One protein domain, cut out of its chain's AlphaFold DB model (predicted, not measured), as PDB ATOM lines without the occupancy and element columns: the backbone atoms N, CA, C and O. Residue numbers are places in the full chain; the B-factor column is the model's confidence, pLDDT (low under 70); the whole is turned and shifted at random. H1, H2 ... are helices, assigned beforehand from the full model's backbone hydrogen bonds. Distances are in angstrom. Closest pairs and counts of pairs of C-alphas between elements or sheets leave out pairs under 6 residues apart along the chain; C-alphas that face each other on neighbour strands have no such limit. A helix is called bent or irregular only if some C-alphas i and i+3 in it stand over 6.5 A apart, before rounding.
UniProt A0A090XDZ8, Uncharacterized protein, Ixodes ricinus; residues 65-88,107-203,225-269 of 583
ATOM      1  N   GLN A  65     229.522 182.587 180.165       82.56
ATOM      2  CA  GLN A  65     229.347 183.308 181.432       82.56
ATOM      3  C   GLN A  65     228.170 184.292 181.410       82.56
ATOM      4  O   GLN A  65     227.423 184.375 182.383       82.56
ATOM      5  N   LEU A  66     227.965 185.006 180.296       83.19
ATOM      6  CA  LEU A  66     226.833 185.929 180.134       83.19
ATOM      7  C   LEU A  66     225.515 185.162 180.027       83.19
ATOM      8  O   LEU A  66     224.519 185.572 180.619       83.19
ATOM      9  N   LEU A  67     225.522 184.031 179.316       85.94
ATOM     10  CA  LEU A  67     224.367 183.140 179.232       85.94
ATOM     11  C   LEU A  67     224.005 182.582 180.613       85.94
ATOM     12  O   LEU A  67     222.837 182.583 180.997       85.94
ATOM     13  N   PHE A  68     225.008 182.143 181.376       88.75
ATOM     14  CA  PHE A  68     224.823 181.661 182.741       88.75
ATOM     15  C   PHE A  68     224.275 182.759 183.660       88.75
ATOM     16  O   PHE A  68     223.328 182.511 184.403       88.75
ATOM     17  N   LEU A  69     224.804 183.983 183.567       89.12
ATOM     18  CA  LEU A  69     224.290 185.134 184.308       89.12
ATOM     19  C   LEU A  69     222.825 185.443 183.957       89.12
ATOM     20  O   LEU A  69     222.030 185.655 184.871       89.12
ATOM     21  N   ASP A  70     222.440 185.419 182.674       88.88
ATOM     22  CA  ASP A  70     221.039 185.613 182.256       88.88
ATOM     23  C   ASP A  70     220.114 184.540 182.850       88.88
ATOM     24  O   ASP A  70     219.022 184.859 183.327       88.88
ATOM     25  N   HIS A  71     220.566 183.282 182.901       90.31
ATOM     26  CA  HIS A  71     219.828 182.208 183.572       90.31
ATOM     27  C   HIS A  71     219.686 182.486 185.068       90.31
ATOM     28  O   HIS A  71     218.588 182.370 185.611       90.31
ATOM     29  N   CYS A  72     220.766 182.901 185.737       91.94
ATOM     30  CA  CYS A  72     220.729 183.218 187.161       91.94
ATOM     31  C   CYS A  72     219.760 184.362 187.481       91.94
ATOM     32  O   CYS A  72     218.932 184.227 188.382       91.94
ATOM     33  N   ILE A  73     219.834 185.457 186.721       92.25
ATOM     34  CA  ILE A  73     218.943 186.614 186.856       92.25
ATOM     35  C   ILE A  73     217.491 186.196 186.614       92.25
ATOM     36  O   ILE A  73     216.624 186.470 187.438       92.25
ATOM     37  N   SER A  74     217.224 185.470 185.527       91.56
ATOM     38  CA  SER A  74     215.866 185.049 185.167       91.56
ATOM     39  C   SER A  74     215.242 184.131 186.221       91.56
ATOM     40  O   SER A  74     214.073 184.292 186.563       91.56
ATOM     41  N   LEU A  75     216.020 183.197 186.779       92.38
ATOM     42  CA  LEU A  75     215.567 182.324 187.863       92.38
ATOM     43  C   LEU A  75     215.297 183.098 189.157       92.38
ATOM     44  O   LEU A  75     214.355 182.772 189.878       92.38
ATOM     45  N   LEU A  76     216.097 184.124 189.449       92.81
ATOM     46  CA  LEU A  76     215.914 184.958 190.633       92.81
ATOM     47  C   LEU A  76     214.655 185.835 190.520       92.81
ATOM     48  O   LEU A  76     213.884 185.925 191.476       92.81
ATOM     49  N   VAL A  77     214.396 186.408 189.339       91.81
ATOM     50  CA  VAL A  77     213.155 187.146 189.039       91.81
ATOM     51  C   VAL A  77     211.936 186.226 189.120       91.81
ATOM     52  O   VAL A  77     210.935 186.584 189.741       91.81
ATOM     53  N   LEU A  78     212.031 185.016 188.561       91.25
ATOM     54  CA  LEU A  78     210.973 184.010 188.653       91.25
ATOM     55  C   LEU A  78     210.671 183.651 190.112       91.25
ATOM     56  O   LEU A  78     209.509 183.626 190.514       91.25
ATOM     57  N   LEU A  79     211.713 183.418 190.915       91.38
ATOM     58  CA  LEU A  79     211.573 183.129 192.338       91.38
ATOM     59  C   LEU A  79     210.892 184.282 193.083       91.38
ATOM     60  O   LEU A  79     209.974 184.026 193.858       91.38
ATOM     61  N   LYS A  80     211.296 185.537 192.833       91.00
ATOM     62  CA  LYS A  80     210.641 186.720 193.416       91.00
ATOM     63  C   LYS A  80     209.147 186.730 193.091       91.00
ATOM     64  O   LYS A  80     208.337 186.823 194.005       91.00
ATOM     65  N   ALA A  81     208.779 186.572 191.817       89.31
ATOM     66  CA  ALA A  81     207.380 186.598 191.392       89.31
ATOM     67  C   ALA A  81     206.539 185.502 192.073       89.31
ATOM     68  O   ALA A  81     205.413 185.753 192.496       89.31
ATOM     69  N   LEU A  82     207.096 184.296 192.228       88.94
ATOM     70  CA  LEU A  82     206.428 183.198 192.934       88.94
ATOM     71  C   LEU A  82     206.278 183.472 194.439       88.94
ATOM     72  O   LEU A  82     205.247 183.136 195.021       88.94
ATOM     73  N   LEU A  83     207.279 184.089 195.072       88.88
ATOM     74  CA  LEU A  83     207.209 184.481 196.482       88.88
ATOM     75  C   LEU A  83     206.193 185.607 196.713       88.88
ATOM     76  O   LEU A  83     205.457 185.565 197.697       88.88
ATOM     77  N   ASP A  84     206.114 186.581 195.807       87.25
ATOM     78  CA  ASP A  84     205.139 187.675 195.876       87.25
ATOM     79  C   ASP A  84     203.698 187.144 195.703       87.25
ATOM     80  O   ASP A  84     202.779 187.531 196.433       87.25
ATOM     81  N   GLU A  85     203.493 186.173 194.807       86.44
ATOM     82  CA  GLU A  85     202.213 185.468 194.650       86.44
ATOM     83  C   GLU A  85     201.829 184.630 195.870       86.44
ATOM     84  O   GLU A  85     200.660 184.595 196.259       86.44
ATOM     85  N   ALA A  86     202.794 183.961 196.500       83.25
ATOM     86  CA  ALA A  86     202.542 183.224 197.734       83.25
ATOM     87  C   ALA A  86     202.125 184.173 198.873       83.25
ATOM     88  O   ALA A  86     201.144 183.909 199.573       83.25
ATOM     89  N   SER A  87     202.807 185.315 199.009       80.81
ATOM     90  CA  SER A  87     202.482 186.343 200.004       80.81
ATOM     91  C   SER A  87     201.074 186.923 199.816       80.81
ATOM     92  O   SER A  87     200.339 187.082 200.792       80.81
ATOM     93  N   THR A  88     200.663 187.205 198.575       77.88
ATOM     94  CA  THR A  88     199.331 187.773 198.276       77.88
ATOM     95  C   THR A  88     198.194 186.771 198.495       77.88
ATOM     96  O   THR A  88     197.151 187.144 199.034       77.88
ATOM     97  N   GLY A 107     213.128 177.799 203.678       84.75
ATOM     98  CA  GLY A 107     213.820 176.864 204.572       84.75
ATOM     99  C   GLY A 107     215.346 177.006 204.485       84.75
ATOM    100  O   GLY A 107     215.873 177.488 203.484       84.75
ATOM    101  N   VAL A 108     216.088 176.538 205.493       84.31
ATOM    102  CA  VAL A 108     217.559 176.719 205.586       84.31
ATOM    103  C   VAL A 108     218.302 176.251 204.324       84.31
ATOM    104  O   VAL A 108     219.209 176.923 203.835       84.31
ATOM    105  N   LEU A 109     217.900 175.115 203.743       85.81
ATOM    106  CA  LEU A 109     218.508 174.597 202.511       85.81
ATOM    107  C   LEU A 109     218.177 175.464 201.282       85.81
ATOM    108  O   LEU A 109     219.029 175.679 200.415       85.81
ATOM    109  N   GLN A 110     216.953 175.990 201.216       88.62
ATOM    110  CA  GLN A 110     216.523 176.902 200.157       88.62
ATOM    111  C   GLN A 110     217.274 178.232 200.265       88.62
ATOM    112  O   GLN A 110     217.799 178.704 199.263       88.62
ATOM    113  N   GLN A 111     217.436 178.777 201.476       87.06
ATOM    114  CA  GLN A 111     218.239 179.976 201.727       87.06
ATOM    115  C   GLN A 111     219.686 179.801 201.258       87.06
ATOM    116  O   GLN A 111     220.191 180.655 200.536       87.06
ATOM    117  N   LYS A 112     220.336 178.669 201.574       86.00
ATOM    118  CA  LYS A 112     221.689 178.359 201.068       86.00
ATOM    119  C   LYS A 112     221.744 178.295 199.538       86.00
ATOM    120  O   LYS A 112     222.719 178.733 198.933       86.00
ATOM    121  N   THR A 113     220.700 177.762 198.905       87.94
ATOM    122  CA  THR A 113     220.612 177.668 197.439       87.94
ATOM    123  C   THR A 113     220.449 179.048 196.801       87.94
ATOM    124  O   THR A 113     221.182 179.386 195.873       87.94
ATOM    125  N   VAL A 114     219.539 179.868 197.333       90.25
ATOM    126  CA  VAL A 114     219.304 181.248 196.884       90.25
ATOM    127  C   VAL A 114     220.537 182.115 197.116       90.25
ATOM    128  O   VAL A 114     220.907 182.901 196.254       90.25
ATOM    129  N   GLN A 115     221.235 181.925 198.230       86.88
ATOM    130  CA  GLN A 115     222.501 182.593 198.506       86.88
ATOM    131  C   GLN A 115     223.586 182.236 197.485       86.88
ATOM    132  O   GLN A 115     224.295 183.124 197.023       86.88
ATOM    133  N   GLY A 116     223.684 180.968 197.073       86.19
ATOM    134  CA  GLY A 116     224.571 180.577 195.975       86.19
ATOM    135  C   GLY A 116     224.196 181.253 194.652       86.19
ATOM    136  O   GLY A 116     225.071 181.717 193.927       86.19
ATOM    137  N   LEU A 117     222.896 181.366 194.353       89.88
ATOM    138  CA  LEU A 117     222.405 182.068 193.163       89.88
ATOM    139  C   LEU A 117     222.763 183.564 193.189       89.88
ATOM    140  O   LEU A 117     223.283 184.083 192.203       89.88
ATOM    141  N   LEU A 118     222.545 184.235 194.324       90.25
ATOM    142  CA  LEU A 118     222.931 185.632 194.543       90.25
ATOM    143  C   LEU A 118     224.445 185.824 194.391       90.25
ATOM    144  O   LEU A 118     224.877 186.763 193.728       90.25
ATOM    145  N   GLN A 119     225.248 184.901 194.924       87.81
ATOM    146  CA  GLN A 119     226.701 184.933 194.778       87.81
ATOM    147  C   GLN A 119     227.132 184.859 193.307       87.81
ATOM    148  O   GLN A 119     228.031 185.598 192.918       87.81
ATOM    149  N   PHE A 120     226.479 184.045 192.467       87.69
ATOM    150  CA  PHE A 120     226.757 184.027 191.025       87.69
ATOM    151  C   PHE A 120     226.364 185.334 190.327       87.69
ATOM    152  O   PHE A 120     227.123 185.816 189.487       87.69
ATOM    153  N   VAL A 121     225.223 185.934 190.686       91.06
ATOM    154  CA  VAL A 121     224.811 187.243 190.142       91.06
ATOM    155  C   VAL A 121     225.831 188.323 190.503       91.06
ATOM    156  O   VAL A 121     226.235 189.100 189.643       91.06
ATOM    157  N   VAL A 122     226.318 188.342 191.744       89.06
ATOM    158  CA  VAL A 122     227.370 189.275 192.171       89.06
ATOM    159  C   VAL A 122     228.691 188.986 191.450       89.06
ATOM    160  O   VAL A 122     229.305 189.904 190.905       89.06
ATOM    161  N   ALA A 123     229.116 187.723 191.401       85.25
ATOM    162  CA  ALA A 123     230.423 187.335 190.881       85.25
ATOM    163  C   ALA A 123     230.564 187.457 189.362       85.25
ATOM    164  O   ALA A 123     231.661 187.723 188.884       85.25
ATOM    165  N   LEU A 124     229.478 187.286 188.606       86.50
ATOM    166  CA  LEU A 124     229.488 187.391 187.144       86.50
ATOM    167  C   LEU A 124     228.903 188.721 186.648       86.50
ATOM    168  O   LEU A 124     229.294 189.214 185.593       86.50
ATOM    169  N   GLY A 125     227.960 189.303 187.393       87.44
ATOM    170  CA  GLY A 125     227.192 190.475 186.975       87.44
ATOM    171  C   GLY A 125     227.661 191.800 187.565       87.44
ATOM    172  O   GLY A 125     227.605 192.821 186.877       87.44
ATOM    173  N   ILE A 126     228.173 191.802 188.798       90.44
ATOM    174  CA  ILE A 126     228.671 193.018 189.454       90.44
ATOM    175  C   ILE A 126     230.188 193.098 189.337       90.44
ATOM    176  O   ILE A 126     230.701 193.993 188.669       90.44
ATOM    177  N   TYR A 127     230.904 192.148 189.937       85.94
ATOM    178  CA  TYR A 127     232.352 192.238 190.135       85.94
ATOM    179  C   TYR A 127     233.166 192.463 188.842       85.94
ATOM    180  O   TYR A 127     233.941 193.419 188.805       85.94
ATOM    181  N   PRO A 128     232.950 191.720 187.734       84.69
ATOM    182  CA  PRO A 128     233.712 191.916 186.494       84.69
ATOM    183  C   PRO A 128     233.429 193.269 185.815       84.69
ATOM    184  O   PRO A 128     234.173 193.702 184.927       84.69
ATOM    185  N   ASN A 129     232.342 193.933 186.215       87.75
ATOM    186  CA  ASN A 129     231.856 195.188 185.651       87.75
ATOM    187  C   ASN A 129     232.125 196.400 186.563       87.75
ATOM    188  O   ASN A 129     231.809 197.531 186.183       87.75
ATOM    189  N   LEU A 130     232.732 196.196 187.738       87.94
ATOM    190  CA  LEU A 130     233.222 197.282 188.583       87.94
ATOM    191  C   LEU A 130     234.529 197.868 188.027       87.94
ATOM    192  O   LEU A 130     235.339 197.185 187.398       87.94
ATOM    193  N   LEU A 131     234.728 199.166 188.243       86.50
ATOM    194  CA  LEU A 131     235.976 199.851 187.937       86.50
ATOM    195  C   LEU A 131     237.071 199.411 188.926       86.50
ATOM    196  O   LEU A 131     236.762 199.121 190.085       86.50
ATOM    197  N   PRO A 132     238.352 199.425 188.516       81.44
ATOM    198  CA  PRO A 132     239.468 199.141 189.416       81.44
ATOM    199  C   PRO A 132     239.396 199.981 190.700       81.44
ATOM    200  O   PRO A 132     239.117 201.184 190.657       81.44
ATOM    201  N   GLY A 133     239.624 199.339 191.847       76.62
ATOM    202  CA  GLY A 133     239.492 199.960 193.170       76.62
ATOM    203  C   GLY A 133     238.058 200.209 193.683       76.62
ATOM    204  O   GLY A 133     237.921 200.787 194.763       76.62
ATOM    205  N   VAL A 134     237.000 199.787 192.975       83.06
ATOM    206  CA  VAL A 134     235.596 199.846 193.441       83.06
ATOM    207  C   VAL A 134     235.144 198.481 193.987       83.06
ATOM    208  O   VAL A 134     235.419 197.447 193.385       83.06
ATOM    209  N   GLY A 135     234.434 198.469 195.123       75.56
ATOM    210  CA  GLY A 135     233.943 197.245 195.786       75.56
ATOM    211  C   GLY A 135     235.017 196.496 196.587       75.56
ATOM    212  O   GLY A 135     236.157 196.959 196.669       75.56
ATOM    213  N   LEU A 136     234.676 195.346 197.191       69.88
ATOM    214  CA  LEU A 136     235.689 194.430 197.744       69.88
ATOM    215  C   LEU A 136     235.840 193.187 196.858       69.88
ATOM    216  O   LEU A 136     234.821 192.641 196.437       69.88
ATOM    217  N   PRO A 137     237.079 192.718 196.624       62.41
ATOM    218  CA  PRO A 137     237.337 191.488 195.886       62.41
ATOM    219  C   PRO A 137     236.716 190.272 196.587       62.41
ATOM    220  O   PRO A 137     236.776 190.171 197.817       62.41
ATOM    221  N   LEU A 138     236.124 189.357 195.813       59.25
ATOM    222  CA  LEU A 138     235.509 188.118 196.319       59.25
ATOM    223  C   LEU A 138     236.528 187.249 197.067       59.25
ATOM    224  O   LEU A 138     236.200 186.651 198.085       59.25
ATOM    225  N   GLU A 139     237.781 187.280 196.623       54.56
ATOM    226  CA  GLU A 139     238.943 186.586 197.187       54.56
ATOM    227  C   GLU A 139     239.183 186.924 198.663       54.56
ATOM    228  O   GLU A 139     239.753 186.137 199.404       54.56
ATOM    229  N   LYS A 140     238.744 188.109 199.104       54.72
ATOM    230  CA  LYS A 140     238.887 188.565 200.494       54.72
ATOM    231  C   LYS A 140     237.669 188.247 201.363       54.72
ATOM    232  O   LYS A 140     237.683 188.540 202.553       54.72
ATOM    233  N   ARG A 141     236.600 187.699 200.774       57.81
ATOM    234  CA  ARG A 141     235.353 187.330 201.469       57.81
ATOM    235  C   ARG A 141     235.088 185.828 201.479       57.81
ATOM    236  O   ARG A 141     234.275 185.363 202.271       57.81
ATOM    237  N   THR A 142     235.748 185.083 200.602       50.41
ATOM    238  CA  THR A 142     235.688 183.624 200.535       50.41
ATOM    239  C   THR A 142     237.101 183.068 200.573       50.41
ATOM    240  O   THR A 142     237.909 183.450 199.739       50.41
ATOM    241  N   GLU A 143     237.377 182.115 201.469       44.81
ATOM    242  CA  GLU A 143     238.642 181.350 201.539       44.81
ATOM    243  C   GLU A 143     238.924 180.487 200.285       44.81
ATOM    244  O   GLU A 143     239.812 179.640 200.284       44.81
ATOM    245  N   GLN A 144     238.139 180.648 199.218       42.44
ATOM    246  CA  GLN A 144     238.207 179.860 197.995       42.44
ATOM    247  C   GLN A 144     238.827 180.682 196.867       42.44
ATOM    248  O   GLN A 144     238.493 181.856 196.700       42.44
ATOM    249  N   ASP A 145     239.704 180.024 196.101       42.56
ATOM    250  CA  ASP A 145     240.430 180.574 194.956       42.56
ATOM    251  C   ASP A 145     239.549 181.465 194.068       42.56
ATOM    252  O   ASP A 145     238.433 181.105 193.679       42.56
ATOM    253  N   ALA A 146     240.099 182.638 193.753       49.72
ATOM    254  CA  ALA A 146     239.527 183.669 192.904       49.72
ATOM    255  C   ALA A 146     238.874 183.097 191.639       49.72
ATOM    256  O   ALA A 146     239.526 182.428 190.833       49.72
ATOM    257  N   LEU A 147     237.599 183.420 191.415       55.53
ATOM    258  CA  LEU A 147     236.996 183.271 190.094       55.53
ATOM    259  C   LEU A 147     237.781 184.160 189.113       55.53
ATOM    260  O   LEU A 147     237.915 185.356 189.381       55.53
ATOM    261  N   PRO A 148     238.300 183.631 187.990       54.41
ATOM    262  CA  PRO A 148     239.060 184.444 187.051       54.41
ATOM    263  C   PRO A 148     238.160 185.563 186.499       54.41
ATOM    264  O   PRO A 148     237.082 185.268 185.972       54.41
ATOM    265  N   PRO A 149     238.563 186.843 186.601       53.47
ATOM    266  CA  PRO A 149     237.758 187.960 186.133       53.47
ATOM    267  C   PRO A 149     237.814 188.014 184.606       53.47
ATOM    268  O   PRO A 149     238.612 188.742 184.018       53.47
ATOM    269  N   VAL A 150     236.962 187.247 183.928       55.34
ATOM    270  CA  VAL A 150     236.801 187.361 182.473       55.34
ATOM    271  C   VAL A 150     235.763 188.441 182.197       55.34
ATOM    272  O   VAL A 150     234.611 188.194 181.850       55.34
ATOM    273  N   ALA A 151     236.165 189.687 182.418       60.38
ATOM    274  CA  ALA A 151     235.315 190.810 182.091       60.38
ATOM    275  C   ALA A 151     235.254 191.021 180.573       60.38
ATOM    276  O   ALA A 151     236.273 190.988 179.883       60.38
ATOM    277  N   SER A 152     234.056 191.303 180.055       67.19
ATOM    278  CA  SER A 152     233.889 191.722 178.661       67.19
ATOM    279  C   SER A 152     234.763 192.946 178.373       67.19
ATOM    280  O   SER A 152     234.704 193.941 179.095       67.19
ATOM    281  N   THR A 153     235.529 192.916 177.284       68.00
ATOM    282  CA  THR A 153     236.316 194.071 176.821       68.00
ATOM    283  C   THR A 153     235.431 195.204 176.294       68.00
ATOM    284  O   THR A 153     235.860 196.354 176.256       68.00
ATOM    285  N   VAL A 154     234.180 194.897 175.930       80.62
ATOM    286  CA  VAL A 154     233.211 195.852 175.379       80.62
ATOM    287  C   VAL A 154     232.528 196.655 176.503       80.62
ATOM    288  O   VAL A 154     231.815 196.047 177.313       80.62
ATOM    289  N   PRO A 155     232.659 197.999 176.542       81.31
ATOM    290  CA  PRO A 155     232.089 198.843 177.600       81.31
ATOM    291  C   PRO A 155     230.563 198.766 177.723       81.31
ATOM    292  O   PRO A 155     230.047 198.678 178.837       81.31
ATOM    293  N   SER A 156     229.832 198.736 176.601       83.25
ATOM    294  CA  SER A 156     228.361 198.681 176.614       83.25
ATOM    295  C   SER A 156     227.833 197.413 177.286       83.25
ATOM    296  O   SER A 156     226.855 197.462 178.030       83.25
ATOM    297  N   ARG A 157     228.516 196.279 177.091       83.69
ATOM    298  CA  ARG A 157     228.173 195.006 177.739       83.69
ATOM    299  C   ARG A 157     228.448 195.039 179.236       83.69
ATOM    300  O   ARG A 157     227.637 194.520 179.995       83.69
ATOM    301  N   ARG A 158     229.543 195.682 179.663       85.69
ATOM    302  CA  ARG A 158     229.851 195.851 181.091       85.69
ATOM    303  C   ARG A 158     228.811 196.723 181.786       85.69
ATOM    304  O   ARG A 158     228.287 196.321 182.821       85.69
ATOM    305  N   HIS A 159     228.460 197.866 181.187       88.62
ATOM    306  CA  HIS A 159     227.411 198.751 181.709       88.62
ATOM    307  C   HIS A 159     226.072 198.020 181.807       88.62
ATOM    308  O   HIS A 159     225.502 197.932 182.889       88.62
ATOM    309  N   ARG A 160     225.600 197.409 180.713       89.81
ATOM    310  CA  ARG A 160     224.315 196.690 180.701       89.81
ATOM    311  C   ARG A 160     224.283 195.510 181.668       89.81
ATOM    312  O   ARG A 160     223.270 195.323 182.333       89.81
ATOM    313  N   GLY A 161     225.378 194.752 181.771       88.94
ATOM    314  CA  GLY A 161     225.531 193.657 182.732       88.94
ATOM    315  C   GLY A 161     225.414 194.132 184.180       88.94
ATOM    316  O   GLY A 161     224.665 193.547 184.963       88.94
ATOM    317  N   LEU A 162     226.084 195.238 184.516       92.00
ATOM    318  CA  LEU A 162     225.992 195.859 185.835       92.00
ATOM    319  C   LEU A 162     224.570 196.356 186.121       92.00
ATOM    320  O   LEU A 162     224.006 196.037 187.164       92.00
ATOM    321  N   VAL A 163     223.971 197.079 185.173       93.19
ATOM    322  CA  VAL A 163     222.615 197.637 185.278       93.19
ATOM    323  C   VAL A 163     221.568 196.550 185.504       93.19
ATOM    324  O   VAL A 163     220.768 196.668 186.432       93.19
ATOM    325  N   VAL A 164     221.571 195.480 184.698       92.62
ATOM    326  CA  VAL A 164     220.593 194.395 184.861       92.62
ATOM    327  C   VAL A 164     220.782 193.674 186.196       92.62
ATOM    328  O   VAL A 164     219.800 193.361 186.865       92.62
ATOM    329  N   SER A 165     222.029 193.480 186.635       94.25
ATOM    330  CA  SER A 165     222.331 192.812 187.905       94.25
ATOM    331  C   SER A 165     221.867 193.644 189.100       94.25
ATOM    332  O   SER A 165     221.185 193.122 189.979       94.25
ATOM    333  N   VAL A 166     222.158 194.949 189.107       94.94
ATOM    334  CA  VAL A 166     221.722 195.875 190.163       94.94
ATOM    335  C   VAL A 166     220.200 195.990 190.201       94.94
ATOM    336  O   VAL A 166     219.622 195.818 191.270       94.94
ATOM    337  N   ARG A 167     219.530 196.187 189.055       94.19
ATOM    338  CA  ARG A 167     218.054 196.235 188.994       94.19
ATOM    339  C   ARG A 167     217.413 194.941 189.489       94.19
ATOM    340  O   ARG A 167     216.415 194.993 190.199       94.19
ATOM    341  N   THR A 168     218.002 193.790 189.165       93.69
ATOM    342  CA  THR A 168     217.515 192.492 189.655       93.69
ATOM    343  C   THR A 168     217.616 192.412 191.176       93.69
ATOM    344  O   THR A 168     216.647 192.041 191.834       93.69
ATOM    345  N   LEU A 169     218.761 192.790 191.755       94.50
ATOM    346  CA  LEU A 169     218.937 192.775 193.209       94.50
ATOM    347  C   LEU A 169     218.015 193.779 193.911       94.50
ATOM    348  O   LEU A 169     217.424 193.426 194.928       94.50
ATOM    349  N   LEU A 170     217.847 194.985 193.361       93.12
ATOM    350  CA  LEU A 170     216.913 195.989 193.880       93.12
ATOM    351  C   LEU A 170     215.470 195.480 193.867       93.12
ATOM    352  O   LEU A 170     214.794 195.568 194.887       93.12
ATOM    353  N   ALA A 171     215.030 194.861 192.767       91.69
ATOM    354  CA  ALA A 171     213.723 194.215 192.717       91.69
ATOM    355  C   ALA A 171     213.609 193.148 193.819       91.69
ATOM    356  O   ALA A 171     212.637 193.114 194.563       91.69
ATOM    357  N   CYS A 172     214.619 192.296 194.001       91.56
ATOM    358  CA  CYS A 172     214.595 191.281 195.054       91.56
ATOM    359  C   CYS A 172     214.542 191.856 196.481       91.56
ATOM    360  O   CYS A 172     213.976 191.203 197.355       91.56
ATOM    361  N   VAL A 173     215.079 193.053 196.730       90.94
ATOM    362  CA  VAL A 173     215.006 193.730 198.040       90.94
ATOM    363  C   VAL A 173     213.567 194.125 198.417       90.94
ATOM    364  O   VAL A 173     213.269 194.244 199.606       90.94
ATOM    365  N   GLU A 174     212.644 194.247 197.456       88.00
ATOM    366  CA  GLU A 174     211.220 194.490 197.745       88.00
ATOM    367  C   GLU A 174     210.579 193.334 198.535       88.00
ATOM    368  O   GLU A 174     209.691 193.552 199.362       88.00
ATOM    369  N   ASN A 175     211.045 192.096 198.328       88.50
ATOM    370  CA  ASN A 175     210.535 190.924 199.033       88.50
ATOM    371  C   ASN A 175     211.320 190.681 200.333       88.50
ATOM    372  O   ASN A 175     212.537 190.501 200.315       88.50
ATOM    373  N   ALA A 176     210.627 190.590 201.472       85.94
ATOM    374  CA  ALA A 176     211.262 190.463 202.788       85.94
ATOM    375  C   ALA A 176     212.199 189.243 202.932       85.94
ATOM    376  O   ALA A 176     213.231 189.347 203.601       85.94
ATOM    377  N   ALA A 177     211.875 188.106 202.304       85.88
ATOM    378  CA  ALA A 177     212.679 186.886 202.401       85.88
ATOM    379  C   ALA A 177     214.018 187.017 201.663       85.88
ATOM    380  O   ALA A 177     215.057 186.578 202.160       85.88
ATOM    381  N   LEU A 178     214.002 187.657 200.493       89.88
ATOM    382  CA  LEU A 178     215.195 187.901 199.683       89.88
ATOM    383  C   LEU A 178     216.001 189.096 200.209       89.88
ATOM    384  O   LEU A 178     217.229 189.028 200.248       89.88
ATOM    385  N   ARG A 179     215.327 190.146 200.696       90.50
ATOM    386  CA  ARG A 179     215.942 191.333 201.310       90.50
ATOM    387  C   ARG A 179     216.946 190.971 202.389       90.50
ATOM    388  O   ARG A 179     218.074 191.448 202.349       90.50
ATOM    389  N   ASN A 180     216.565 190.097 203.322       86.06
ATOM    390  CA  ASN A 180     217.457 189.691 204.405       86.06
ATOM    391  C   ASN A 180     218.711 188.990 203.861       86.06
ATOM    392  O   ASN A 180     219.817 189.303 204.294       86.06
ATOM    393  N   LEU A 181     218.569 188.102 202.873       87.12
ATOM    394  CA  LEU A 181     219.710 187.407 202.265       87.12
ATOM    395  C   LEU A 181     220.665 188.374 201.546       87.12
ATOM    396  O   LEU A 181     221.881 188.194 201.618       87.12
ATOM    397  N   ILE A 182     220.125 189.407 200.892       89.62
ATOM    398  CA  ILE A 182     220.915 190.439 200.208       89.62
ATOM    399  C   ILE A 182     221.605 191.346 201.229       89.62
ATOM    400  O   ILE A 182     222.816 191.539 201.141       89.62
ATOM    401  N   TYR A 183     220.878 191.853 202.228       87.44
ATOM    402  CA  TYR A 183     221.414 192.800 203.211       87.44
ATOM    403  C   TYR A 183     222.554 192.203 204.044       87.44
ATOM    404  O   TYR A 183     223.553 192.874 204.278       87.44
ATOM    405  N   HIS A 184     222.461 190.927 204.429       81.62
ATOM    406  CA  HIS A 184     223.474 190.307 205.289       81.62
ATOM    407  C   HIS A 184     224.793 189.975 204.574       81.62
ATOM    408  O   HIS A 184     225.825 189.893 205.236       81.62
ATOM    409  N   ARG A 185     224.790 189.725 203.253       80.38
ATOM    410  CA  ARG A 185     225.992 189.236 202.537       80.38
ATOM    411  C   ARG A 185     226.408 190.018 201.298       80.38
ATOM    412  O   ARG A 185     227.576 189.953 200.926       80.38
ATOM    413  N   HIS A 186     225.481 190.715 200.652       86.19
ATOM    414  CA  HIS A 186     225.693 191.324 199.336       86.19
ATOM    415  C   HIS A 186     225.407 192.830 199.315       86.19
ATOM    416  O   HIS A 186     225.501 193.455 198.260       86.19
ATOM    417  N   LEU A 187     225.090 193.436 200.466       88.19
ATOM    418  CA  LEU A 187     224.809 194.868 200.554       88.19
ATOM    419  C   LEU A 187     225.998 195.715 200.111       88.19
ATOM    420  O   LEU A 187     225.820 196.674 199.372       88.19
ATOM    421  N   VAL A 188     227.212 195.336 200.501       86.56
ATOM    422  CA  VAL A 188     228.427 196.043 200.088       86.56
ATOM    423  C   VAL A 188     228.678 195.981 198.582       86.56
ATOM    424  O   VAL A 188     229.147 196.960 198.005       86.56
ATOM    425  N   ASP A 189     228.321 194.878 197.920       88.88
ATOM    426  CA  ASP A 189     228.444 194.759 196.461       88.88
ATOM    427  C   ASP A 189     227.407 195.620 195.755       88.88
ATOM    428  O   ASP A 189     227.727 196.333 194.803       88.88
ATOM    429  N   LEU A 190     226.172 195.588 196.262       91.94
ATOM    430  CA  LEU A 190     225.077 196.403 195.762       91.94
ATOM    431  C   LEU A 190     225.377 197.898 195.935       91.94
ATOM    432  O   LEU A 190     225.224 198.659 194.983       91.94
ATOM    433  N   LEU A 191     225.874 198.315 197.103       91.25
ATOM    434  CA  LEU A 191     226.290 199.693 197.366       91.25
ATOM    435  C   LEU A 191     227.452 200.108 196.465       91.25
ATOM    436  O   LEU A 191     227.389 201.172 195.860       91.25
ATOM    437  N   ALA A 192     228.490 199.283 196.312       91.00
ATOM    438  CA  ALA A 192     229.608 199.599 195.425       91.00
ATOM    439  C   ALA A 192     229.159 199.782 193.964       91.00
ATOM    440  O   ALA A 192     229.574 200.736 193.300       91.00
ATOM    441  N   ALA A 193     228.274 198.906 193.483       93.12
ATOM    442  CA  ALA A 193     227.701 198.985 192.146       93.12
ATOM    443  C   ALA A 193     226.820 200.229 191.961       93.12
ATOM    444  O   ALA A 193     226.978 200.947 190.973       93.12
ATOM    445  N   LEU A 194     225.942 200.526 192.924       93.62
ATOM    446  CA  LEU A 194     225.101 201.723 192.908       93.62
ATOM    447  C   LEU A 194     225.941 202.998 192.942       93.62
ATOM    448  O   LEU A 194     225.726 203.891 192.133       93.62
ATOM    449  N   LEU A 195     226.953 203.077 193.808       92.00
ATOM    450  CA  LEU A 195     227.850 204.231 193.868       92.00
ATOM    451  C   LEU A 195     228.591 204.442 192.544       92.00
ATOM    452  O   LEU A 195     228.750 205.582 192.108       92.00
ATOM    453  N   GLN A 196     229.003 203.366 191.870       93.50
ATOM    454  CA  GLN A 196     229.584 203.458 190.534       93.50
ATOM    455  C   GLN A 196     228.576 203.980 189.504       93.50
ATOM    456  O   GLN A 196     228.887 204.934 188.796       93.50
ATOM    457  N   LEU A 197     227.374 203.403 189.432       92.38
ATOM    458  CA  LEU A 197     226.337 203.826 188.484       92.38
ATOM    459  C   LEU A 197     225.898 205.283 188.718       92.38
ATOM    460  O   LEU A 197     225.677 206.027 187.762       92.38
ATOM    461  N   CYS A 198     225.846 205.709 189.980       91.25
ATOM    462  CA  CYS A 198     225.384 207.032 190.387       91.25
ATOM    463  C   CYS A 198     226.458 208.119 190.321       91.25
ATOM    464  O   CYS A 198     226.118 209.277 190.097       91.25
ATOM    465  N   TYR A 199     227.735 207.793 190.547       88.81
ATOM    466  CA  TYR A 199     228.769 208.809 190.781       88.81
ATOM    467  C   TYR A 199     230.045 208.657 189.958       88.81
ATOM    468  O   TYR A 199     230.817 209.620 189.899       88.81
ATOM    469  N   ALA A 200     230.267 207.528 189.275       88.06
ATOM    470  CA  ALA A 200     231.461 207.376 188.449       88.06
ATOM    471  C   ALA A 200     231.525 208.480 187.372       88.06
ATOM    472  O   ALA A 200     230.491 208.874 186.814       88.06
ATOM    473  N   PRO A 201     232.717 209.034 187.095       84.38
ATOM    474  CA  PRO A 201     232.871 210.103 186.120       84.38
ATOM    475  C   PRO A 201     232.595 209.580 184.706       84.38
ATOM    476  O   PRO A 201     233.253 208.654 184.238       84.38
ATOM    477  N   VAL A 202     231.642 210.206 184.018       80.56
ATOM    478  CA  VAL A 202     231.320 209.932 182.610       80.56
ATOM    479  C   VAL A 202     232.018 210.979 181.736       80.56
ATOM    480  O   VAL A 202     232.157 212.136 182.143       80.56
ATOM    481  N   ARG A 203     232.498 210.585 180.548       75.38
ATOM    482  CA  ARG A 203     233.098 211.525 179.586       75.38
ATOM    483  C   ARG A 203     232.074 212.611 179.229       75.38
ATOM    484  O   ARG A 203     230.952 212.291 178.850       75.38
ATOM    485  N   SER A 225     210.023 196.885 188.088       78.44
ATOM    486  CA  SER A 225     209.734 195.741 187.212       78.44
ATOM    487  C   SER A 225     209.777 196.093 185.720       78.44
ATOM    488  O   SER A 225     210.405 195.384 184.937       78.44
ATOM    489  N   SER A 226     209.182 197.223 185.320       81.62
ATOM    490  CA  SER A 226     209.162 197.657 183.911       81.62
ATOM    491  C   SER A 226     210.558 198.025 183.389       81.62
ATOM    492  O   SER A 226     210.924 197.715 182.255       81.62
ATOM    493  N   GLN A 227     211.381 198.637 184.243       85.44
ATOM    494  CA  GLN A 227     212.761 198.978 183.902       85.44
ATOM    495  C   GLN A 227     213.658 197.739 183.849       85.44
ATOM    496  O   GLN A 227     214.580 197.664 183.027       85.44
ATOM    497  N   LEU A 228     213.399 196.766 184.723       85.38
ATOM    498  CA  LEU A 228     214.112 195.498 184.755       85.38
ATOM    499  C   LEU A 228     213.891 194.714 183.458       85.38
ATOM    500  O   LEU A 228     214.871 194.307 182.838       85.38
ATOM    501  N   GLU A 229     212.650 194.589 182.987       85.50
ATOM    502  CA  GLU A 229     212.339 193.912 181.719       85.50
ATOM    503  C   GLU A 229     213.063 194.550 180.525       85.50
ATOM    504  O   GLU A 229     213.702 193.852 179.728       85.50
ATOM    505  N   LEU A 230     213.049 195.887 180.432       86.50
ATOM    506  CA  LEU A 230     213.771 196.617 179.387       86.50
ATOM    507  C   LEU A 230     215.286 196.365 179.457       86.50
ATOM    508  O   LEU A 230     215.944 196.197 178.428       86.50
ATOM    509  N   SER A 231     215.843 196.319 180.668       85.94
ATOM    510  CA  SER A 231     217.272 196.069 180.898       85.94
ATOM    511  C   SER A 231     217.672 194.646 180.526       85.94
ATOM    512  O   SER A 231     218.706 194.448 179.892       85.94
ATOM    513  N   MET A 232     216.835 193.663 180.863       85.25
ATOM    514  CA  MET A 232     217.035 192.261 180.495       85.25
ATOM    515  C   MET A 232     217.018 192.085 178.976       85.25
ATOM    516  O   MET A 232     217.892 191.412 178.431       85.25
ATOM    517  N   LYS A 233     216.096 192.755 178.272       86.44
ATOM    518  CA  LYS A 233     216.065 192.748 176.804       86.44
ATOM    519  C   LYS A 233     217.356 193.322 176.210       86.44
ATOM    520  O   LYS A 233     218.039 192.644 175.450       86.44
ATOM    521  N   LYS A 234     217.761 194.520 176.644       85.81
ATOM    522  CA  LYS A 234     219.004 195.179 176.197       85.81
ATOM    523  C   LYS A 234     220.270 194.368 176.491       85.81
ATOM    524  O   LYS A 234     221.236 194.442 175.726       85.81
ATOM    525  N   PHE A 235     220.288 193.641 177.610       84.12
ATOM    526  CA  PHE A 235     221.384 192.752 177.992       84.12
ATOM    527  C   PHE A 235     221.481 191.541 177.052       84.12
ATOM    528  O   PHE A 235     222.579 191.212 176.604       84.12
ATOM    529  N   ARG A 236     220.343 190.934 176.690       83.19
ATOM    530  CA  ARG A 236     220.273 189.790 175.761       83.19
ATOM    531  C   ARG A 236     220.570 190.154 174.317       83.19
ATOM    532  O   ARG A 236     221.252 189.389 173.644       83.19
ATOM    533  N   ASP A 237     220.114 191.320 173.865       82.19
ATOM    534  CA  ASP A 237     220.334 191.773 172.488       82.19
ATOM    535  C   ASP A 237     221.836 191.949 172.181       82.19
ATOM    536  O   ASP A 237     222.232 191.940 171.019       82.19
ATOM    537  N   GLN A 238     222.685 192.102 173.215       72.44
ATOM    538  CA  GLN A 238     224.158 192.173 173.158       72.44
ATOM    539  C   GLN A 238     224.742 193.142 172.109       72.44
ATOM    540  O   GLN A 238     225.946 193.092 171.819       72.44
ATOM    541  N   GLN A 239     223.912 194.046 171.580       76.00
ATOM    542  CA  GLN A 239     224.271 194.982 170.530       76.00
ATOM    543  C   GLN A 239     225.374 195.907 171.036       76.00
ATOM    544  O   GLN A 239     225.230 196.579 172.064       76.00
ATOM    545  N   GLN A 240     226.494 195.921 170.319       77.62
ATOM    546  CA  GLN A 240     227.540 196.898 170.560       77.62
ATOM    547  C   GLN A 240     227.024 198.267 170.122       77.62
ATOM    548  O   GLN A 240     226.443 198.414 169.049       77.62
ATOM    549  N   VAL A 241     227.214 199.252 170.988       81.31
ATOM    550  CA  VAL A 241     226.764 200.625 170.780       81.31
ATOM    551  C   VAL A 241     227.992 201.522 170.846       81.31
ATOM    552  O   VAL A 241     228.914 201.242 171.613       81.31
ATOM    553  N   GLU A 242     228.017 202.563 170.018       83.31
ATOM    554  CA  GLU A 242     229.074 203.575 170.030       83.31
ATOM    555  C   GLU A 242     229.119 204.326 171.370       83.31
ATOM    556  O   GLU A 242     228.096 204.477 172.042       83.31
ATOM    557  N   ASP A 243     230.293 204.847 171.741       79.75
ATOM    558  CA  ASP A 243     230.521 205.547 173.015       79.75
ATOM    559  C   ASP A 243     229.483 206.651 173.278       79.75
ATOM    560  O   ASP A 243     228.984 206.787 174.395       79.75
ATOM    561  N   GLN A 244     229.111 207.407 172.242       81.19
ATOM    562  CA  GLN A 244     228.137 208.494 172.332       81.19
ATOM    563  C   GLN A 244     226.745 207.993 172.737       81.19
ATOM    564  O   GLN A 244     226.125 208.530 173.655       81.19
ATOM    565  N   ALA A 245     226.269 206.940 172.074       83.88
ATOM    566  CA  ALA A 245     224.962 206.359 172.345       83.88
ATOM    567  C   ALA A 245     224.943 205.595 173.687       83.88
ATOM    568  O   ALA A 245     223.925 205.587 174.383       83.88
ATOM    569  N   LEU A 246     226.084 205.040 174.116       84.75
ATOM    570  CA  LEU A 246     226.236 204.484 175.461       84.75
ATOM    571  C   LEU A 246     226.130 205.573 176.538       84.75
ATOM    572  O   LEU A 246     225.411 205.387 177.512       84.75
ATOM    573  N   ILE A 247     226.779 206.728 176.366       83.38
ATOM    574  CA  ILE A 247     226.674 207.831 177.335       83.38
ATOM    575  C   ILE A 247     225.225 208.325 177.444       83.38
ATOM    576  O   ILE A 247     224.737 208.537 178.556       83.38
ATOM    577  N   THR A 248     224.500 208.434 176.325       84.44
ATOM    578  CA  THR A 248     223.069 208.787 176.356       84.44
ATOM    579  C   THR A 248     222.196 207.731 177.040       84.44
ATOM    580  O   THR A 248     221.151 208.078 177.578       84.44
ATOM    581  N   GLU A 249     222.623 206.462 177.067       84.75
ATOM    582  CA  GLU A 249     221.978 205.391 177.841       84.75
ATOM    583  C   GLU A 249     222.313 205.493 179.345       84.75
ATOM    584  O   GLU A 249     221.436 205.308 180.185       84.75
ATOM    585  N   MET A 250     223.549 205.859 179.700       86.25
ATOM    586  CA  MET A 250     224.018 205.951 181.093       86.25
ATOM    587  C   MET A 250     223.395 207.108 181.890       86.25
ATOM    588  O   MET A 250     223.167 206.974 183.090       86.25
ATOM    589  N   LEU A 251     223.153 208.261 181.259       84.25
ATOM    590  CA  LEU A 251     222.619 209.452 181.937       84.25
ATOM    591  C   LEU A 251     221.219 209.258 182.562       84.25
ATOM    592  O   LEU A 251     221.057 209.620 183.730       84.25
ATOM    593  N   PRO A 252     220.207 208.701 181.864       85.00
ATOM    594  CA  PRO A 252     218.908 208.427 182.475       85.00
ATOM    595  C   PRO A 252     218.995 207.320 183.531       85.00
ATOM    596  O   PRO A 252     218.390 207.459 184.592       85.00
ATOM    597  N   ASP A 253     219.795 206.273 183.291       86.31
ATOM    598  CA  ASP A 253     220.057 205.225 184.286       86.31
ATOM    599  C   ASP A 253     220.593 205.834 185.594       86.31
ATOM    600  O   ASP A 253     220.105 205.510 186.672       86.31
ATOM    601  N   ARG A 254     221.541 206.779 185.509       90.12
ATOM    602  CA  ARG A 254     222.118 207.475 186.672       90.12
ATOM    603  C   ARG A 254     221.062 208.192 187.514       90.12
ATOM    604  O   ARG A 254     221.133 208.127 188.737       90.12
ATOM    605  N   LYS A 255     220.094 208.870 186.885       86.00
ATOM    606  CA  LYS A 255     219.013 209.567 187.606       86.00
ATOM    607  C   LYS A 255     218.122 208.582 188.365       86.00
ATOM    608  O   LYS A 255     217.819 208.815 189.528       86.00
ATOM    609  N   LEU A 256     217.769 207.466 187.728       87.69
ATOM    610  CA  LEU A 256     216.947 206.417 188.338       87.69
ATOM    611  C   LEU A 256     217.669 205.760 189.521       87.69
ATOM    612  O   LEU A 256     217.128 205.691 190.621       87.69
ATOM    613  N   PHE A 257     218.937 205.384 189.341       91.00
ATOM    614  CA  PHE A 257     219.708 204.755 190.411       91.00
ATOM    615  C   PHE A 257     220.006 205.690 191.588       91.00
ATOM    616  O   PHE A 257     220.226 205.205 192.696       91.00
ATOM    617  N   LEU A 258     220.011 207.014 191.389       88.31
ATOM    618  CA  LEU A 258     220.114 207.962 192.502       88.31
ATOM    619  C   LEU A 258     218.886 207.881 193.417       88.31
ATOM    620  O   LEU A 258     219.059 207.850 194.635       88.31
ATOM    621  N   ALA A 259     217.682 207.785 192.846       87.06
ATOM    622  CA  ALA A 259     216.451 207.592 193.612       87.06
ATOM    623  C   ALA A 259     216.435 206.221 194.313       87.06
ATOM    624  O   ALA A 259     216.163 206.141 195.511       87.06
ATOM    625  N   ASP A 260     216.828 205.154 193.607       87.56
ATOM    626  CA  ASP A 260     216.929 203.809 194.191       87.56
ATOM    627  C   ASP A 260     217.950 203.755 195.342       87.56
ATOM    628  O   ASP A 260     217.705 203.132 196.377       87.56
ATOM    629  N   LEU A 261     219.093 204.436 195.193       90.25
ATOM    630  CA  LEU A 261     220.115 204.538 196.233       90.25
ATOM    631  C   LEU A 261     219.583 205.280 197.462       90.25
ATOM    632  O   LEU A 261     219.809 204.820 198.577       90.25
ATOM    633  N   GLN A 262     218.877 206.399 197.283       87.62
ATOM    634  CA  GLN A 262     218.259 207.130 198.394       87.62
ATOM    635  C   GLN A 262     217.246 206.251 199.136       87.62
ATOM    636  O   GLN A 262     217.354 206.097 200.353       87.62
ATOM    637  N   CYS A 263     216.356 205.578 198.402       87.00
ATOM    638  CA  CYS A 263     215.385 204.636 198.959       87.00
ATOM    639  C   CYS A 263     216.071 203.504 199.747       87.00
ATOM    640  O   CYS A 263     215.658 203.163 200.857       87.00
ATOM    641  N   LEU A 264     217.164 202.940 199.224       88.44
ATOM    642  CA  LEU A 264     217.933 201.907 199.918       88.44
ATOM    643  C   LEU A 264     218.586 202.444 201.201       88.44
ATOM    644  O   LEU A 264     218.527 201.778 202.231       88.44
ATOM    645  N   LEU A 265     219.179 203.642 201.166       87.50
ATOM    646  CA  LEU A 265     219.831 204.277 202.322       87.50
ATOM    647  C   LEU A 265     218.845 204.723 203.416       87.50
ATOM    648  O   LEU A 265     219.247 204.896 204.569       87.50
ATOM    649  N   GLU A 266     217.582 204.953 203.068       85.00
ATOM    650  CA  GLU A 266     216.508 205.271 204.016       85.00
ATOM    651  C   GLU A 266     215.914 204.015 204.658       85.00
ATOM    652  O   GLU A 266     215.613 204.021 205.851       85.00
ATOM    653  N   ASN A 267     215.791 202.927 203.893       84.75
ATOM    654  CA  ASN A 267     215.172 201.682 204.355       84.75
ATOM    655  C   ASN A 267     216.155 200.691 204.998       84.75
ATOM    656  O   ASN A 267     215.737 199.772 205.707       84.75
ATOM    657  N   ALA A 268     217.452 200.808 204.721       83.25
ATOM    658  CA  ALA A 268     218.466 199.956 205.325       83.25
ATOM    659  C   ALA A 268     218.776 200.382 206.769       83.25
ATOM    660  O   ALA A 268     218.772 201.564 207.115       83.25
ATOM    661  N   TYR A 269     219.101 199.404 207.619       83.12
ATOM    662  CA  TYR A 269     219.555 199.672 208.981       83.12
ATOM    663  C   TYR A 269     220.853 200.488 208.938       83.12
ATOM    664  O   TYR A 269     221.862 200.042 208.396       83.12
TER     665      TYR A 269
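This is residues 65 to 88, 107 to 203 and 225 to 269 of the 583 residues of an uncharacterized protein of Ixodes ricinus (UniProt A0A090XDZ8). H3 is the core of a compact helical body: with H1, H2 and H6 it makes an up-and-down bundle, each helix running against the one before it, while H5 packs on H3, H7 packs on H5, and H4 crosses the end of H3 near Val 173. Residues 130 to 154 make a wide outlying loop. The printed part has 166 residues with seven named helices, H1 to H7 in order, and no named strand: all helix. It is compact, with a radius of gyration of the C-alphas of 15.3 A and spans of 47 by 39 by 31 A.

H1, residues 65 to 88, begins at C-alpha 65 (229.347, 183.308, 181.432) and is 34.7 A long. H2, 108 to 129, is 30.7 A long, with a kink of 29 degrees near residue 123; it is only just irregular, C-alphas 125 and 128 being 6.7 A apart. H3 is 155 to 173, 27.1 A; H4, 176 to 185; H5, 187 to 199; H6, 225 to 236. H7, 243 to 267, is 35.1 A long, with a kink of 32 degrees near residue 254, and ends at C-alpha 267 (215.172, 201.682, 204.355).

H3 is the hub, touching six helices, among them H6 (C-alphas of Val 164 and Ser 231 closest, 5.4 A). H2 and H3 form a hairpin, at a shallow tilt of 28 degrees; C-alphas 129 and 158 are closest, 5.0 A. H1 touches H2 at a steep tilt of 44 degrees, opposite ways, C-alphas 69 and 121 closest, 6.2 A. H3 touches H4, C-alphas 173 and 179 closest, 4.2 A. H5 touches H3, C-alphas 190 and 166 closest, 6.5 A, and H7, C-alphas 198 and 254 closest, 5.0 A. H1 and H7 are apart. Every O i to N i+4 pair is within hydrogen-bond range in H1, H3, H5 and H6; H2 has 15 of 18, H4 4 of 6, H7 19 of 21.

The C-alphas farthest apart, Gly 107 and Gln 244, are 47.4 A apart. Residues 89 to 106 and 204 to 224 are not printed; the C-alpha gaps are 19.2 A and 29.2 A. The link H2 to H3 is long. Residues 136 to 153 are under pLDDT 70.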